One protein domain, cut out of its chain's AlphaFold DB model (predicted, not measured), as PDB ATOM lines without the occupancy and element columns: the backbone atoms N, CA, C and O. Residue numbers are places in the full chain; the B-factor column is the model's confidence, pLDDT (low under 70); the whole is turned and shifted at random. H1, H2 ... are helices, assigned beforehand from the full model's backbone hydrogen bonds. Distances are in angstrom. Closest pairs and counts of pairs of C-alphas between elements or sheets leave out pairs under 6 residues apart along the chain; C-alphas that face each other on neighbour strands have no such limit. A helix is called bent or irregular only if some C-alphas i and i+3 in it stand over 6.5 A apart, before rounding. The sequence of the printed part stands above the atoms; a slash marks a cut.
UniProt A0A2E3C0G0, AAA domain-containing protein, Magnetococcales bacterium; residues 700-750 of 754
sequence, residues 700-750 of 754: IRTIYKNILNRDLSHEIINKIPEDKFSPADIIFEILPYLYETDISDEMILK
ATOM      1  N   ILE A 700      30.282  -0.534  80.160       95.75
ATOM      2  CA  ILE A 700      30.034   0.888  79.858       95.75
ATOM      3  C   ILE A 700      29.262   1.556  80.997       95.75
ATOM      4  O   ILE A 700      29.703   2.583  81.515       95.75
ATOM      5  N   ARG A 701      28.153   0.951  81.451       94.94
ATOM      6  CA  ARG A 701      27.381   1.464  82.597       94.94
ATOM      7  C   ARG A 701      28.234   1.562  83.857       94.94
ATOM      8  O   ARG A 701      28.170   2.563  84.562       94.94
ATOM      9  N   THR A 702      29.042   0.542  84.133       93.50
ATOM     10  CA  THR A 702      29.893   0.493  85.329       93.50
ATOM     11  C   THR A 702      30.987   1.560  85.286       93.50
ATOM     12  O   THR A 702      31.231   2.222  86.292       93.50
ATOM     13  N   ILE A 703      31.631   1.756  84.131       93.31
ATOM     14  CA  ILE A 703      32.621   2.816  83.906       93.31
ATOM     15  C   ILE A 703      31.969   4.181  84.117       93.31
ATOM     16  O   ILE A 703      32.462   4.974  84.919       93.31
ATOM     17  N   TYR A 704      30.839   4.428  83.452       93.81
ATOM     18  CA  TYR A 704      30.120   5.697  83.531       93.81
ATOM     19  C   TYR A 704      29.720   6.030  84.970       93.81
ATOM     20  O   TYR A 704      30.045   7.102  85.486       93.81
ATOM     21  N   LYS A 705      29.103   5.062  85.657       91.31
ATOM     22  CA  LYS A 705      28.687   5.189  87.052       91.31
ATOM     23  C   LYS A 705      29.861   5.448  87.982       91.31
ATOM     24  O   LYS A 705      29.773   6.324  88.830       91.31
ATOM     25  N   ASN A 706      30.968   4.730  87.832       89.25
ATOM     26  CA  ASN A 706      32.102   4.888  88.740       89.25
ATOM     27  C   ASN A 706      32.889   6.185  88.505       89.25
ATOM     28  O   ASN A 706      33.466   6.708  89.457       89.25
ATOM     29  N   ILE A 707      32.934   6.697  87.270       87.19
ATOM     30  CA  ILE A 707      33.657   7.936  86.947       87.19
ATOM     31  C   ILE A 707      32.801   9.164  87.254       87.19
ATOM     32  O   ILE A 707      33.257  10.047  87.976       87.19
ATOM     33  N   LEU A 708      31.568   9.226  86.745       87.12
ATOM     34  CA  LEU A 708      30.710  10.409  86.872       87.12
ATOM     35  C   LEU A 708      29.741  10.350  88.055       87.12
ATOM     36  O   LEU A 708      29.105  11.354  88.368       87.12
ATOM     37  N   ASN A 709      29.613   9.201  88.727       87.06
ATOM     38  CA  ASN A 709      28.629   8.983  89.793       87.06
ATOM     39  C   ASN A 709      27.186   9.281  89.334       87.06
ATOM     40  O   ASN A 709      26.386   9.842  90.083       87.06
ATOM     41  N   ARG A 710      26.882   8.911  88.081       86.25
ATOM     42  CA  ARG A 710      25.587   9.056  87.396       86.25
ATOM     43  C   ARG A 710      25.157   7.698  86.842       86.25
ATOM     44  O   ARG A 710      25.996   6.940  86.362       86.25
ATOM     45  N   ASP A 711      23.868   7.388  86.897       89.25
ATOM     46  CA  ASP A 711      23.327   6.181  86.267       89.25
ATOM     47  C   ASP A 711      22.961   6.469  84.805       89.25
ATOM     48  O   ASP A 711      22.369   7.503  84.504       89.25
ATOM     49  N   LEU A 712      23.315   5.555  83.896       91.62
ATOM     50  CA  LEU A 712      22.967   5.682  82.480       91.62
ATOM     51  C   LEU A 712      21.567   5.121  82.215       91.62
ATOM     52  O   LEU A 712      21.280   3.979  82.585       91.62
ATOM     53  N   SER A 713      20.721   5.880  81.517       92.00
ATOM     54  CA  SER A 713      19.384   5.414  81.136       92.00
ATOM     55  C   SER A 713      19.441   4.236  80.153       92.00
ATOM     56  O   SER A 713      20.383   4.080  79.368       92.00
ATOM     57  N   HIS A 714      18.399   3.396  80.176       92.19
ATOM     58  CA  HIS A 714      18.252   2.279  79.236       92.19
ATOM     59  C   HIS A 714      18.141   2.737  77.777       92.19
ATOM     60  O   HIS A 714      18.554   2.011  76.878       92.19
ATOM     61  N   GLU A 715      17.634   3.942  77.534       91.75
ATOM     62  CA  GLU A 715      17.504   4.496  76.187       91.75
ATOM     63  C   GLU A 715      18.868   4.811  75.571       91.75
ATOM     64  O   GLU A 715      19.128   4.428  74.436       91.75
ATOM     65  N   ILE A 716      19.769   5.444  76.329       92.88
ATOM     66  CA  ILE A 716      21.087   5.857  75.827       92.88
ATOM     67  C   ILE A 716      21.994   4.646  75.627       92.88
ATOM     68  O   ILE A 716      22.600   4.489  74.572       92.88
ATOM     69  N   ILE A 717      22.055   3.751  76.615       94.25
ATOM     70  CA  ILE A 717      22.915   2.560  76.545       94.25
ATOM     71  C   ILE A 717      22.514   1.611  75.408       94.25
ATOM     72  O   ILE A 717      23.371   0.933  74.853       94.25
ATOM     73  N   ASN A 718      21.229   1.562  75.037       93.94
ATOM     74  CA  ASN A 718      20.765   0.733  73.927       93.94
ATOM     75  C   ASN A 718      21.183   1.283  72.557       93.94
ATOM     76  O   ASN A 718      21.255   0.499  71.614       93.94
ATOM     77  N   LYS A 719      21.495   2.582  72.453       94.44
ATOM     78  CA  LYS A 719      22.055   3.191  71.237       94.44
ATOM     79  C   LYS A 719      23.569   2.974  71.100       94.44
ATOM     80  O   LYS A 719      24.139   3.279  70.056       94.44
ATOM     81  N   ILE A 720      24.240   2.483  72.144       95.19
ATOM     82  CA  ILE A 720      25.678   2.201  72.109       95.19
ATOM     83  C   ILE A 720      25.875   0.729  71.717       95.19
ATOM     84  O   ILE A 720      25.342  -0.154  72.398       95.19
ATOM     85  N   PRO A 721      26.620   0.434  70.636       95.00
ATOM     86  CA  PRO A 721      26.896  -0.936  70.226       95.00
ATOM     87  C   PRO A 721      27.801  -1.647  71.237       95.00
ATOM     88  O   PRO A 721      28.752  -1.065  71.766       95.00
ATOM     89  N   GLU A 722      27.521  -2.926  71.461       94.56
ATOM     90  CA  GLU A 722      28.399  -3.820  72.218       94.56
ATOM     91  C   GLU A 722      29.623  -4.197  71.379       94.56
ATOM     92  O   GLU A 722      29.586  -4.163  70.148       94.56
ATOM     93  N   ASP A 723      30.717  -4.535  72.055       94.75
ATOM     94  CA  ASP A 723      31.922  -5.121  71.463       94.75
ATOM     95  C   ASP A 723      32.610  -4.240  70.411       94.75
ATOM     96  O   ASP A 723      33.336  -4.730  69.550       94.75
ATOM     97  N   LYS A 724      32.411  -2.919  70.491       95.75
ATOM     98  CA  LYS A 724      32.986  -1.953  69.542       95.75
ATOM     99  C   LYS A 724      34.088  -1.077  70.131       95.75
ATOM    100  O   LYS A 724      35.006  -0.687  69.416       95.75
ATOM    101  N   PHE A 725      33.990  -0.745  71.413       95.62
ATOM    102  CA  PHE A 725      34.872   0.220  72.065       95.62
ATOM    103  C   PHE A 725      35.622  -0.435  73.213       95.62
ATOM    104  O   PHE A 725      35.060  -1.253  73.942       95.62
ATOM    105  N   SER A 726      36.890  -0.077  73.397       95.88
ATOM    106  CA  SER A 726      37.650  -0.550  74.545       95.88
ATOM    107  C   SER A 726      37.254   0.229  75.810       95.88
ATOM    108  O   SER A 726      36.839   1.390  75.733       95.88
ATOM    109  N   PRO A 727      37.443  -0.357  77.006       95.31
ATOM    110  CA  PRO A 727      37.364   0.377  78.261       95.31
ATOM    111  C   PRO A 727      38.181   1.672  78.250       95.31
ATOM    112  O   PRO A 727      37.715   2.682  78.772       95.31
ATOM    113  N   ALA A 728      39.376   1.672  77.648       95.19
ATOM    114  CA  ALA A 728      40.188   2.878  77.519       95.19
ATOM    115  C   ALA A 728      39.477   3.967  76.702       95.19
ATOM    116  O   ALA A 728      39.423   5.104  77.167       95.19
ATOM    117  N   ASP A 729      38.883   3.626  75.552       95.62
ATOM    118  CA  ASP A 729      38.154   4.588  74.711       95.62
ATOM    119  C   ASP A 729      37.039   5.278  75.501       95.62
ATOM    120  O   ASP A 729      36.958   6.505  75.531       95.62
ATOM    121  N   ILE A 730      36.226   4.483  76.205       94.94
ATOM    122  CA  ILE A 730      35.109   4.978  77.018       94.94
ATOM    123  C   ILE A 730      35.622   5.860  78.166       94.94
ATOM    124  O   ILE A 730      35.114   6.959  78.385       94.94
ATOM    125  N   ILE A 731      36.646   5.408  78.897       93.44
ATOM    126  CA  ILE A 731      37.208   6.144  80.038       93.44
ATOM    127  C   ILE A 731      37.759   7.502  79.591       93.44
ATOM    128  O   ILE A 731      37.443   8.515  80.211       93.44
ATOM    129  N   PHE A 732      38.579   7.541  78.539       92.94
ATOM    130  CA  PHE A 732      39.234   8.776  78.106       92.94
ATOM    131  C   PHE A 732      38.274   9.782  77.472       92.94
ATOM    132  O   PHE A 732      38.527  10.979  77.578       92.94
ATOM    133  N   GLU A 733      37.165   9.326  76.892       92.75
ATOM    134  CA  GLU A 733      36.108  10.219  76.410       92.75
ATOM    135  C   GLU A 733      35.292  10.824  77.561       92.75
ATOM    136  O   GLU A 733      34.925  11.991  77.509       92.75
ATOM    137  N   ILE A 734      35.033  10.058  78.628       91.50
ATOM    138  CA  ILE A 734      34.225  10.515  79.771       91.50
ATOM    139  C   ILE A 734      35.032  11.405  80.730       91.50
ATOM    140  O   ILE A 734      34.484  12.326  81.335       91.50
ATOM    141  N   LEU A 735      36.331  11.141  80.898       88.56
ATOM    142  CA  LEU A 735      37.192  11.817  81.879       88.56
ATOM    143  C   LEU A 735      37.147  13.363  81.858       88.56
ATOM    144  O   LEU A 735      37.145  13.944  82.946       88.56
ATOM    145  N   PRO A 736      37.106  14.051  80.698       90.00
ATOM    146  CA  PRO A 736      36.982  15.510  80.638       90.00
ATOM    147  C   PRO A 736      35.743  16.057  81.362       90.00
ATOM    148  O   PRO A 736      35.804  17.136  81.944       90.00
ATOM    149  N   TYR A 737      34.660  15.280  81.406       86.94
ATOM    150  CA  TYR A 737      33.367  15.672  81.968       86.94
ATOM    151  C   TYR A 737      33.250  15.437  83.484       86.94
ATOM    152  O   TYR A 737      32.194  15.663  84.069       86.94
ATOM    153  N   LEU A 738      34.329  15.009  84.157       80.50
ATOM    154  CA  LEU A 738      34.324  14.618  85.576       80.50
ATOM    155  C   LEU A 738      33.754  15.684  86.531       80.50
ATOM    156  O   LEU A 738      33.210  15.346  87.582       80.50
ATOM    157  N   TYR A 739      33.911  16.965  86.196       78.81
ATOM    158  CA  TYR A 739      33.471  18.086  87.034       78.81
ATOM    159  C   TYR A 739      32.267  18.842  86.467       78.81
ATOM    160  O   TYR A 739      31.858  19.841  87.059       78.81
ATOM    161  N   GLU A 740      31.706  18.386  85.348       77.44
ATOM    162  CA  GLU A 740      30.631  19.071  84.637       77.44
ATOM    163  C   GLU A 740      29.281  18.434  84.993       77.44
ATOM    164  O   GLU A 740      29.027  17.260  84.726       77.44
ATOM    165  N   THR A 741      28.407  19.204  85.649       70.44
ATOM    166  CA  THR A 741      27.100  18.714  86.127       70.44
ATOM    167  C   THR A 741      25.963  18.970  85.148       70.44
ATOM    168  O   THR A 741      24.965  18.255  85.190       70.44
ATOM    169  N   ASP A 742      26.125  19.942  84.252       80.31
ATOM    170  CA  ASP A 742      25.013  20.502  83.474       80.31
ATOM    171  C   ASP A 742      24.942  19.938  82.045       80.31
ATOM    172  O   ASP A 742      24.098  20.341  81.246       80.31
ATOM    173  N   ILE A 743      25.819  18.984  81.714       87.19
ATOM    174  CA  ILE A 743      25.861  18.334  80.402       87.19
ATOM    175  C   ILE A 743      25.014  17.058  80.413       87.19
ATOM    176  O   ILE A 743      25.033  16.267  81.369       87.19
ATOM    177  N   SER A 744      24.252  16.867  79.333       91.06
ATOM    178  CA  SER A 744      23.426  15.682  79.121       91.06
ATOM    179  C   SER A 744      24.277  14.443  78.835       91.06
ATOM    180  O   SER A 744      25.319  14.515  78.181       91.06
ATOM    181  N   ASP A 745      23.803  13.277  79.281       91.75
ATOM    182  CA  ASP A 745      24.509  12.006  79.070       91.75
ATOM    183  C   ASP A 745      24.656  11.682  77.566       91.75
ATOM    184  O   ASP A 745      25.671  11.130  77.143       91.75
ATOM    185  N   GLU A 746      23.685  12.093  76.736       91.31
ATOM    186  CA  GLU A 746      23.757  11.959  75.272       91.31
ATOM    187  C   GLU A 746      24.892  12.783  74.661       91.31
ATOM    188  O   GLU A 746      25.518  12.343  73.700       91.31
ATOM    189  N   MET A 747      25.182  13.967  75.208       90.62
ATOM    190  CA  MET A 747      26.274  14.804  74.718       90.62
ATOM    191  C   MET A 747      27.636  14.239  75.129       90.62
ATOM    192  O   MET A 747      28.548  14.225  74.305       90.62
ATOM    193  N   ILE A 748      27.750  13.713  76.353       91.69
ATOM    194  CA  ILE A 748      28.969  13.059  76.858       91.69
ATOM    195  C   ILE A 748      29.302  11.813  76.026       91.69
ATOM    196  O   ILE A 748      30.457  11.583  75.681       91.69
ATOM    197  N   LEU A 749      28.295  11.008  75.674       93.19
ATOM    198  CA  LEU A 749      28.481   9.743  74.953       93.19
ATOM    199  C   LEU A 749      28.211   9.842  73.450       93.19
ATOM    200  O   LEU A 749      28.126   8.818  72.772       93.19
ATOM    201  N   LYS A 750      28.122  11.060  72.903       93.06
ATOM    202  CA  LYS A 750      27.755  11.314  71.503       93.06
ATOM    203  C   LYS A 750      28.603  10.529  70.499       93.06
ATOM    204  O   LYS A 750      28.094  10.106  69.471       93.06
TER     205      LYS A 750
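This is residues 700 to 750 of the 754 residues of the protein "AAA domain-containing protein" of Magnetococcales bacterium (UniProt A0A2E3C0G0). Two longer helices, H1 and H3, lie side by side and run the same way, while two short ones, H2 and H4, sit across from them, so that the four make a small ring in the order H1, H3, H4, H2. The ring is well joined between H1 and H3 and only thinly elsewhere, and the turns of chain at Asp 723 and Asp 742 lie at opposite ends of the longest axis. The printed part has 51 residues, with four named helices in the order H1, H2, H3, H4 and no named strand; the class is all helix, 31 residues being in the named helices. It is compact, with a radius of gyration of the C-alphas of 10.2 A, and its rounded outline spans 28 by 23 by 17 A.

Begin at the first printed residue with H1, residues 700 to 708, and look from it to H3, residues 727 to 739. These two touch, and their closest C-alphas are those of Leu 708 and Leu 738, 5.7 A apart. Their lines stand at a shallow tilt of 30 degrees, the same way. Next along the printed part comes H2, residues 714 to 718, which is close to H1 but not clearly touching; the closest C-alphas, of Arg 701 and Ile 717, are 7.6 A apart. H2 and H3 are apart. Go on to H4, residues 745 to 748: it only just touches H3, with 3 pairs of C-alphas within 8 A, and H3 meets it with residues 733 to 737 alone. The closest C-alphas there are those of Ile 734 and Ile 748, at 6.5 A. H4 is close to H2 but not clearly touching, with the C-alphas of Ile 716 and Glu 746 closest at 6.7 A, and it is apart from H1. In H1 and H2 every O i to N i+4 pair is within hydrogen-bond range, in H3 5 of 9 are, and H4 is too short for such a pair.

Find C-alpha 700 at (30.034, 0.888, 79.858); from there H1 runs 11.8 A to C-alpha 708. H2 goes from His 714 to Asn 718, 6.1 A. Look for C-alpha 727 at (37.364, 0.377, 78.261), where H3 begins; it is 20.1 A long and irregular, with C-alphas 736 and 739 at 7.7 A. H4 goes from Asp 745 to C-alpha 748 at (28.969, 13.059, 76.858), 5.1 A.

The two C-alphas farthest apart are those of Asp 723 and Asp 742, 29.1 A. The printed part has no cut. The links H1 to H2 and H3 to H4 are tight, and the link H2 to H3, with 8 residues, is short. The mean pLDDT of the printed part is 90.8, and no printed residue is under 70.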